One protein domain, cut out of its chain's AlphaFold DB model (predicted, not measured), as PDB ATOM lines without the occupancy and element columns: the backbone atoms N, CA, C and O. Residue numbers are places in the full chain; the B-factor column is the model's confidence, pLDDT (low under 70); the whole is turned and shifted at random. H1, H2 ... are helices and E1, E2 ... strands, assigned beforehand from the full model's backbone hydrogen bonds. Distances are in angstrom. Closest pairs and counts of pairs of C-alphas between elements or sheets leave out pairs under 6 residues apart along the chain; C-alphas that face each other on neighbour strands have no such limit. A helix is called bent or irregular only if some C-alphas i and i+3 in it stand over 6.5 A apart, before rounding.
ATOM      1  N   CYS A  33     230.589 200.180 140.879       93.56
ATOM      2  CA  CYS A  33     231.943 200.562 141.278       93.56
ATOM      3  C   CYS A  33     232.140 200.733 142.796       93.56
ATOM      4  O   CYS A  33     233.166 200.304 143.323       93.56
ATOM      5  N   GLY A  34     231.238 201.428 143.494       90.88
ATOM      6  CA  GLY A  34     231.257 201.541 144.959       90.88
ATOM      7  C   GLY A  34     232.388 202.384 145.576       90.88
ATOM      8  O   GLY A  34     232.337 202.681 146.767       90.88
ATOM      9  N   LYS A  35     233.396 202.818 144.803       93.19
ATOM     10  CA  LYS A  35     234.453 203.744 145.267       93.19
ATOM     11  C   LYS A  35     233.851 205.074 145.750       93.19
ATOM     12  O   LYS A  35     232.800 205.453 145.239       93.19
ATOM     13  N   PRO A  36     234.515 205.833 146.643       91.69
ATOM     14  CA  PRO A  36     234.035 207.154 147.052       91.69
ATOM     15  C   PRO A  36     233.745 208.062 145.851       91.69
ATOM     16  O   PRO A  36     234.560 208.173 144.926       91.69
ATOM     17  N   GLY A  37     232.571 208.691 145.861       91.81
ATOM     18  CA  GLY A  37     232.190 209.695 144.880       91.81
ATOM     19  C   GLY A  37     233.089 210.923 144.989       91.81
ATOM     20  O   GLY A  37     233.424 211.366 146.086       91.81
ATOM     21  N   ALA A  38     233.479 211.474 143.845       93.19
ATOM     22  CA  ALA A  38     234.276 212.697 143.753       93.19
ATOM     23  C   ALA A  38     233.619 213.759 142.862       93.19
ATOM     24  O   ALA A  38     233.842 214.950 143.068       93.19
ATOM     25  N   TRP A  39     232.789 213.336 141.908       93.75
ATOM     26  CA  TRP A  39     232.140 214.200 140.931       93.75
ATOM     27  C   TRP A  39     230.641 213.969 140.897       93.75
ATOM     28  O   TRP A  39     230.181 212.829 140.986       93.75
ATOM     29  N   HIS A  40     229.920 215.062 140.709       92.88
ATOM     30  CA  HIS A  40     228.529 215.082 140.310       92.88
ATOM     31  C   HIS A  40     228.468 215.452 138.824       92.88
ATOM     32  O   HIS A  40     229.120 216.406 138.390       92.88
ATOM     33  N   VAL A  41     227.765 214.640 138.038       93.62
ATOM     34  CA  VAL A  41     227.645 214.768 136.581       93.62
ATOM     35  C   VAL A  41     226.184 214.996 136.241       93.62
ATOM     36  O   VAL A  41     225.342 214.223 136.691       93.62
ATOM     37  N   MET A  42     225.905 216.011 135.428       92.00
ATOM     38  CA  MET A  42     224.567 216.305 134.918       92.00
ATOM     39  C   MET A  42     224.490 215.854 133.461       92.00
ATOM     40  O   MET A  42     225.156 216.426 132.593       92.00
ATOM     41  N   TRP A  43     223.709 214.809 133.196       91.88
ATOM     42  CA  TRP A  43     223.571 214.211 131.868       91.88
ATOM     43  C   TRP A  43     222.690 215.056 130.962       91.88
ATOM     44  O   TRP A  43     223.060 215.302 129.812       91.88
ATOM     45  N   ASP A  44     221.577 215.550 131.501       87.94
ATOM     46  CA  ASP A  44     220.603 216.354 130.777       87.94
ATOM     47  C   ASP A  44     219.962 217.453 131.649       87.94
ATOM     48  O   ASP A  44     220.339 217.687 132.801       87.94
ATOM     49  N   ALA A  45     219.035 218.203 131.044       81.38
ATOM     50  CA  ALA A  45     218.324 219.302 131.691       81.38
ATOM     51  C   ALA A  45     217.134 218.821 132.542       81.38
ATOM     52  O   ALA A  45     216.576 219.611 133.301       81.38
ATOM     53  N   GLU A  46     216.758 217.545 132.431       81.69
ATOM     54  CA  GLU A  46     215.654 216.913 133.164       81.69
ATOM     55  C   GLU A  46     216.114 216.329 134.507       81.69
ATOM     56  O   GLU A  46     215.368 215.616 135.175       81.69
ATOM     57  N   LEU A  47     217.320 216.710 134.944       73.88
ATOM     58  CA  LEU A  47     217.954 216.284 136.187       73.88
ATOM     59  C   LEU A  47     218.379 214.813 136.184       73.88
ATOM     60  O   LEU A  47     218.596 214.268 137.270       73.88
ATOM     61  N   ASP A  48     218.585 214.183 135.020       86.94
ATOM     62  CA  ASP A  48     219.347 212.936 134.996       86.94
ATOM     63  C   ASP A  48     220.792 213.242 135.407       86.94
ATOM     64  O   ASP A  48     221.499 214.056 134.800       86.94
ATOM     65  N   ASN A  49     221.224 212.637 136.510       90.06
ATOM     66  CA  ASN A  49     222.503 212.928 137.129       90.06
ATOM     67  C   ASN A  49     223.144 211.677 137.723       90.06
ATOM     68  O   ASN A  49     222.530 210.622 137.895       90.06
ATOM     69  N   SER A  50     224.439 211.764 137.996       91.94
ATOM     70  CA  SER A  50     225.185 210.653 138.574       91.94
ATOM     71  C   SER A  50     226.318 211.122 139.463       91.94
ATOM     72  O   SER A  50     226.931 212.167 139.242       91.94
ATOM     73  N   ILE A  51     226.647 210.278 140.438       93.38
ATOM     74  CA  ILE A  51     227.841 210.406 141.263       93.38
ATOM     75  C   ILE A  51     228.909 209.434 140.765       93.38
ATOM     76  O   ILE A  51     228.664 208.234 140.614       93.38
ATOM     77  N   THR A  52     230.116 209.947 140.532       95.00
ATOM     78  CA  THR A  52     231.233 209.163 139.997       95.00
ATOM     79  C   THR A  52     232.550 209.439 140.719       95.00
ATOM     80  O   THR A  52     232.788 210.523 141.254       95.00
ATOM     81  N   CYS A  53     233.434 208.443 140.752       95.50
ATOM     82  CA  CYS A  53     234.813 208.597 141.216       95.50
ATOM     83  C   CYS A  53     235.692 209.225 140.116       95.50
ATOM     84  O   CYS A  53     235.286 209.306 138.957       95.50
ATOM     85  N   ASN A  54     236.917 209.638 140.459       96.06
ATOM     86  CA  ASN A  54     237.849 210.256 139.500       96.06
ATOM     87  C   ASN A  54     238.093 209.388 138.254       96.06
ATOM     88  O   ASN A  54     237.993 209.874 137.134       96.06
ATOM     89  N   GLU A  55     238.336 208.092 138.447       96.00
ATOM     90  CA  GLU A  55     238.604 207.141 137.360       96.00
ATOM     91  C   GLU A  55     237.447 207.065 136.356       96.00
ATOM     92  O   GLU A  55     237.645 207.146 135.143       96.00
ATOM     93  N   HIS A  56     236.213 206.962 136.851       96.81
ATOM     94  CA  HIS A  56     235.048 206.910 135.977       96.81
ATOM     95  C   HIS A  56     234.663 208.289 135.432       96.81
ATOM     96  O   HIS A  56     234.108 208.357 134.342       96.81
ATOM     97  N   MET A  57     235.021 209.394 136.092       96.69
ATOM     98  CA  MET A  57     234.909 210.725 135.484       96.69
ATOM     99  C   MET A  57     235.821 210.862 134.257       96.69
ATOM    100  O   MET A  57     235.381 211.351 133.218       96.69
ATOM    101  N   GLU A  58     237.070 210.392 134.331       97.19
ATOM    102  CA  GLU A  58     237.982 210.380 133.177       97.19
ATOM    103  C   GLU A  58     237.448 209.517 132.033       97.19
ATOM    104  O   GLU A  58     237.575 209.878 130.861       97.19
ATOM    105  N   LEU A  59     236.834 208.376 132.359       94.94
ATOM    106  CA  LEU A  59     236.159 207.547 131.368       94.94
ATOM    107  C   LEU A  59     234.990 208.300 130.729       94.94
ATOM    108  O   LEU A  59     234.851 208.278 129.504       94.94
ATOM    109  N   ILE A  60     234.181 208.977 131.549       95.12
ATOM    110  CA  ILE A  60     232.994 209.685 131.082       95.12
ATOM    111  C   ILE A  60     233.352 210.800 130.112       95.12
ATOM    112  O   ILE A  60     232.796 210.861 129.019       95.12
ATOM    113  N   GLN A  61     234.371 211.586 130.456       95.62
ATOM    114  CA  GLN A  61     234.926 212.647 129.613       95.62
ATOM    115  C   GLN A  61     235.316 212.192 128.207       95.62
ATOM    116  O   GLN A  61     235.304 212.994 127.277       95.62
ATOM    117  N   ARG A  62     235.701 210.923 128.049       96.19
ATOM    118  CA  ARG A  62     236.167 210.373 126.772       96.19
ATOM    119  C   ARG A  62     235.053 209.742 125.946       96.19
ATOM    120  O   ARG A  62     235.273 209.492 124.764       96.19
ATOM    121  N   ARG A  63     233.919 209.391 126.559       93.44
ATOM    122  CA  ARG A  63     232.933 208.480 125.956       93.44
ATOM    123  C   ARG A  63     231.532 209.044 125.826       93.44
ATOM    124  O   ARG A  63     230.832 208.627 124.909       93.44
ATOM    125  N   TRP A  64     231.121 209.948 126.709       92.62
ATOM    126  CA  TRP A  64     229.746 210.431 126.739       92.62
ATOM    127  C   TRP A  64     229.691 211.955 126.741       92.62
ATOM    128  O   TRP A  64     230.601 212.634 127.214       92.62
ATOM    129  N   MET A  65     228.596 212.474 126.193       93.62
ATOM    130  CA  MET A  65     228.211 213.869 126.356       93.62
ATOM    131  C   MET A  65     227.460 214.023 127.676       93.62
ATOM    132  O   MET A  65     226.728 213.129 128.089       93.62
ATOM    133  N   TYR A  66     227.668 215.157 128.324       93.06
ATOM    134  CA  TYR A  66     226.986 215.584 129.538       93.06
ATOM    135  C   TYR A  66     226.854 217.110 129.449       93.06
ATOM    136  O   TYR A  66     227.645 217.757 128.753       93.06
ATOM    137  N   ILE A  67     225.857 217.681 130.118       91.38
ATOM    138  CA  ILE A  67     225.656 219.133 130.135       91.38
ATOM    139  C   ILE A  67     226.760 219.799 130.942       91.38
ATOM    140  O   ILE A  67     227.366 220.760 130.473       91.38
ATOM    141  N   ASP A  68     227.016 219.290 132.148       91.06
ATOM    142  CA  ASP A  68     228.042 219.848 133.021       91.06
ATOM    143  C   ASP A  68     228.537 218.835 134.069       91.06
ATOM    144  O   ASP A  68     228.003 217.727 134.196       91.06
ATOM    145  N   ARG A  69     229.578 219.201 134.819       92.88
ATOM    146  CA  ARG A  69     230.082 218.428 135.960       92.88
ATOM    147  C   ARG A  69     230.771 219.323 136.976       92.88
ATOM    148  O   ARG A  69     231.429 220.287 136.614       92.88
ATOM    149  N   HIS A  70     230.793 218.891 138.230       91.25
ATOM    150  CA  HIS A  70     231.597 219.558 139.249       91.25
ATOM    151  C   HIS A  70     232.029 218.604 140.369       91.25
ATOM    152  O   HIS A  70     231.440 217.529 140.537       91.25
ATOM    153  N   PRO A  71     233.059 218.963 141.156       91.50
ATOM    154  CA  PRO A  71     233.399 218.223 142.360       91.50
ATOM    155  C   PRO A  71     232.235 218.220 143.353       91.50
ATOM    156  O   PRO A  71     231.598 219.256 143.568       91.50
ATOM    157  N   ILE A  72     232.000 217.076 143.995       87.75
ATOM    158  CA  ILE A  72     230.931 216.934 144.989       87.75
ATOM    159  C   ILE A  72     231.170 217.886 146.159       87.75
ATOM    160  O   ILE A  72     232.276 218.021 146.690       87.75
ATOM    161  N   THR A  73     230.085 218.513 146.583       83.31
ATOM    162  CA  THR A  73     229.968 219.293 147.810       83.31
ATOM    163  C   THR A  73     228.746 218.811 148.586       83.31
ATOM    164  O   THR A  73     227.880 218.139 148.026       83.31
ATOM    165  N   SER A  74     228.643 219.202 149.856       80.00
ATOM    166  CA  SER A  74     227.487 218.908 150.715       80.00
ATOM    167  C   SER A  74     226.140 219.281 150.087       80.00
ATOM    168  O   SER A  74     225.137 218.621 150.327       80.00
ATOM    169  N   ASP A  75     226.115 220.322 149.253       84.00
ATOM    170  CA  ASP A  75     224.882 220.833 148.652       84.00
ATOM    171  C   ASP A  75     224.310 219.864 147.598       84.00
ATOM    172  O   ASP A  75     223.116 219.906 147.328       84.00
ATOM    173  N   CYS A  76     225.121 218.963 147.023       84.50
ATOM    174  CA  CYS A  76     224.688 218.054 145.949       84.50
ATOM    175  C   CYS A  76     223.615 217.056 146.398       84.50
ATOM    176  O   CYS A  76     222.816 216.600 145.590       84.50
ATOM    177  N   THR A  77     223.627 216.680 147.676       79.44
ATOM    178  CA  THR A  77     222.746 215.647 148.241       79.44
ATOM    179  C   THR A  77     221.586 216.245 149.031       79.44
ATOM    180  O   THR A  77     220.722 215.508 149.512       79.44
ATOM    181  N   MET A  78     221.545 217.573 149.173       81.81
ATOM    182  CA  MET A  78     220.466 218.250 149.878       81.81
ATOM    183  C   MET A  78     219.171 218.166 149.058       81.81
ATOM    184  O   MET A  78     219.142 218.626 147.913       81.81
ATOM    185  N   PRO A  79     218.067 217.644 149.625       77.62
ATOM    186  CA  PRO A  79     216.776 217.650 148.946       77.62
ATOM    187  C   PRO A  79     216.371 219.070 148.533       77.62
ATOM    188  O   PRO A  79     216.334 219.969 149.369       77.62
ATOM    189  N   GLY A  80     216.057 219.271 147.250       78.56
ATOM    190  CA  GLY A  80     215.688 220.583 146.702       78.56
ATOM    191  C   GLY A  80     216.864 221.479 146.295       78.56
ATOM    192  O   GLY A  80     216.627 222.620 145.902       78.56
ATOM    193  N   ALA A  81     218.110 221.001 146.364       83.44
ATOM    194  CA  ALA A  81     219.238 221.703 145.762       83.44
ATOM    195  C   ALA A  81     219.095 221.800 144.236       83.44
ATOM    196  O   ALA A  81     218.571 220.899 143.581       83.44
ATOM    197  N   LEU A  82     219.583 222.906 143.679       83.56
ATOM    198  CA  LEU A  82     219.539 223.213 142.255       83.56
ATOM    199  C   LEU A  82     220.953 223.354 141.700       83.56
ATOM    200  O   LEU A  82     221.866 223.809 142.392       83.56
ATOM    201  N   TRP A  83     221.125 223.007 140.427       82.19
ATOM    202  CA  TRP A  83     222.344 223.319 139.689       82.19
ATOM    203  C   TRP A  83     222.392 224.807 139.324       82.19
ATOM    204  O   TRP A  83     221.478 225.319 138.675       82.19
ATOM    205  N   ILE A  84     223.461 225.510 139.714       83.56
ATOM    206  CA  ILE A  84     223.652 226.932 139.408       83.56
ATOM    207  C   ILE A  84     224.796 227.089 138.404       83.56
ATOM    208  O   ILE A  84     225.956 227.225 138.788       83.56
ATOM    209  N   PHE A  85     224.457 227.158 137.111       80.31
ATOM    210  CA  PHE A  85     225.424 227.302 136.008       80.31
ATOM    211  C   PHE A  85     226.413 228.459 136.190       80.31
ATOM    212  O   PHE A  85     227.581 228.339 135.843       80.31
ATOM    213  N   LEU A  86     225.964 229.591 136.746       81.00
ATOM    214  CA  LEU A  86     226.826 230.761 136.949       81.00
ATOM    215  C   LEU A  86     227.977 230.482 137.928       81.00
ATOM    216  O   LEU A  86     229.036 231.096 137.825       81.00
ATOM    217  N   ASN A  87     227.744 229.586 138.885       79.44
ATOM    218  CA  ASN A  87     228.671 229.300 139.972       79.44
ATOM    219  C   ASN A  87     229.339 227.928 139.831       79.44
ATOM    220  O   ASN A  87     230.141 227.582 140.698       79.44
ATOM    221  N   ASP A  88     228.992 227.164 138.789       82.25
ATOM    222  CA  ASP A  88     229.512 225.818 138.529       82.25
ATOM    223  C   ASP A  88     229.407 224.899 139.768       82.25
ATOM    224  O   ASP A  88     230.349 224.209 140.166       82.25
ATOM    225  N   ARG A  89     228.259 224.962 140.466       83.62
ATOM    226  CA  ARG A  89     227.993 224.159 141.672       83.62
ATOM    227  C   ARG A  89     226.499 223.953 141.943       83.62
ATOM    228  O   ARG A  89     225.670 224.799 141.601       83.62
ATOM    229  N   CYS A  90     226.168 222.867 142.643       84.31
ATOM    230  CA  CYS A  90     224.874 222.719 143.310       84.31
ATOM    231  C   CYS A  90     224.751 223.702 144.477       84.31
ATOM    232  O   CYS A  90     225.707 223.899 145.230       84.31
ATOM    233  N   GLU A  91     223.567 224.287 144.647       85.69
ATOM    234  CA  GLU A  91     223.226 225.128 145.791       85.69
ATOM    235  C   GLU A  91     221.809 224.845 146.273       85.69
ATOM    236  O   GLU A  91     220.883 224.707 145.474       85.69
ATOM    237  N   TYR A  92     221.613 224.848 147.591       82.00
ATOM    238  CA  TYR A  92     220.267 224.952 148.140       82.00
ATOM    239  C   TYR A  92     219.714 226.362 147.872       82.00
ATOM    240  O   TYR A  92     220.402 227.348 148.173       82.00
ATOM    241  N   PRO A  93     218.503 226.495 147.306       71.38
ATOM    242  CA  PRO A  93     217.950 227.794 146.966       71.38
ATOM    243  C   PRO A  93     217.696 228.625 148.234       71.38
ATOM    244  O   PRO A  93     216.780 228.357 149.004       71.38
ATOM    245  N   SER A  94     218.506 229.665 148.449       66.81
ATOM    246  CA  SER A  94     218.094 230.837 149.232       66.81
ATOM    247  C   SER A  94     217.280 231.781 148.344       66.81
ATOM    248  O   SER A  94     217.353 231.666 147.119       66.81
ATOM    249  N   GLU A  95     216.551 232.743 148.920       61.34
ATOM    250  CA  GLU A  95     215.724 233.688 148.139       61.34
ATOM    251  C   GLU A  95     216.498 234.345 146.975       61.34
ATOM    252  O   GLU A  95     215.976 234.474 145.877       61.34
ATOM    253  N   THR A  96     217.795 234.608 147.157       58.94
ATOM    254  CA  THR A  96     218.716 235.145 146.135       58.94
ATOM    255  C   THR A  96     219.243 234.139 145.099       58.94
ATOM    256  O   THR A  96     219.736 234.541 144.044       58.94
ATOM    257  N   SER A  97     219.207 232.836 145.383       53.47
ATOM    258  CA  SER A  97     219.678 231.779 144.470       53.47
ATOM    259  C   SER A  97     218.555 231.289 143.554       53.47
ATOM    260  O   SER A  97     218.820 230.948 142.402       53.47
ATOM    261  N   ALA A  98     217.304 231.319 144.028       52.78
ATOM    262  CA  ALA A  98     216.125 231.024 143.215       52.78
ATOM    263  C   ALA A  98     215.993 232.010 142.040       52.78
ATOM    264  O   ALA A  98     215.795 231.588 140.904       52.78
ATOM    265  N   GLU A  99     216.225 233.305 142.278       50.69
ATOM    266  CA  GLU A  99     216.215 234.329 141.224       50.69
ATOM    267  C   GLU A  99     217.277 234.077 140.142       50.69
ATOM    268  O   GLU A  99     217.034 234.365 138.976       50.69
ATOM    269  N   LYS A 100     218.436 233.501 140.497       52.66
ATOM    270  CA  LYS A 100     219.527 233.198 139.552       52.66
ATOM    271  C   LYS A 100     219.312 231.908 138.762       52.66
ATOM    272  O   LYS A 100     219.759 231.833 137.621       52.66
ATOM    273  N   ALA A 101     218.640 230.916 139.347       51.53
ATOM    274  CA  ALA A 101     218.293 229.669 138.663       51.53
ATOM    275  C   ALA A 101     217.243 229.890 137.556       51.53
ATOM    276  O   ALA A 101     217.280 229.220 136.529       51.53
ATOM    277  N   VAL A 102     216.352 230.873 137.733       49.12
ATOM    278  CA  VAL A 102     215.250 231.181 136.802       49.12
ATOM    279  C   VAL A 102     215.704 231.962 135.553       49.12
ATOM    280  O   VAL A 102     215.007 231.963 134.545       49.12
ATOM    281  N   VAL A 103     216.900 232.568 135.539       47.75
ATOM    282  CA  VAL A 103     217.358 233.446 134.428       47.75
ATOM    283  C   VAL A 103     217.655 232.692 133.117       47.75
ATOM    284  O   VAL A 103     217.999 233.302 132.106       47.75
TER     285      VAL A 103
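What this domain is: This is residues 33 to 103 of the 108 residues of an uncharacterized protein of Streptomyces indicus (UniProt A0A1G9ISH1). An elongated row of small parts: a three-strand sheet E2, E1, E3 with H1 over it at one end, the two-strand hairpin E4 and E5 further along, and H3 next to that hairpin at the other end. The short helix H2 sits between the sheet and the hairpin and only grazes the sheet. The printed part has 71 residues with three named helices and five named strands, in the order E1, E2, H1, E3, H2, E4, E5, H3. Both sheets are antiparallel and the class is mixed, helices and strands. The whole is compact, with a radius of gyration of the C-alphas of 12.6 A, and spans 37 by 22 by 18 A.

How they stand to each other: Begin with E1, residues 39 to 42, the inner strand between the edge strands E2, residues 49 to 52, and E3, residues 68 to 71. E1 and E2 form a hairpin, where N 41 and O 50 are within hydrogen-bond range at 2.9 A. Beside E3 you find N 40 and O 70 at 2.9 A. H1, residues 54 to 63, is on this sheet at a height over the sheet of 9.9 A, over E1 and only just over E2, with 3 C-alphas; it runs along the strands, at 5 degrees to E1 on the local plane. The closest C-alphas of E1 and H1 are those of Trp 39 and Met 57, 7.0 A apart. E2, H1 and E3 make a split strand-helix-strand unit, two strands running the same way with E1 between them, and its crossover is right-handed. Look next at H2, residues 74 to 77: with its residues 76 to 77 it only grazes the sheet. The hairpin of E4, residues 82 to 84, and E5, residues 89 to 91, has N 82 and O 91 at 2.9 A. The closest C-alphas of H2 and E5 are those of Cys 76 and Cys 90, 5.4 A apart; those of E3 and E5 are of His 70 and Arg 89, 6.3 A. For H3, residues 95 to 101, and E4 they are those of Ile 84 and Ala 101, 6.1 A. H1 and H3 are apart. Of the O i to N i+4 pairs, 5 of 6 are within hydrogen-bond range in H1 and 1 of 3 in H3, where 2 of 4 O i to N i+3 pairs are; H2 is too short for an i+4 pair.

Where its parts are: Find C-alpha 39 at (232.140, 214.200, 140.931), where E1 begins; E1 and E2 are each 9.9 A long and E3 is 10.9 A. From C-alpha 54 at (237.849, 210.256, 139.500), H1 runs 14.5 A. H2, 6.3 A from C-alpha 74 to C-alpha 77, is neither bent nor irregular, but only just. E4 measures 6.2 A and E5 6.4 A; H3 runs 10.6 A to C-alpha 101 at (218.293, 229.669, 138.663).

The domain as a whole: The two C-alphas farthest apart are those of Arg 63 and Glu 95, 37.7 A. The printed part has no cut and no long link. Its mean pLDDT is 83.6, but residues 94 to 103 are under 70.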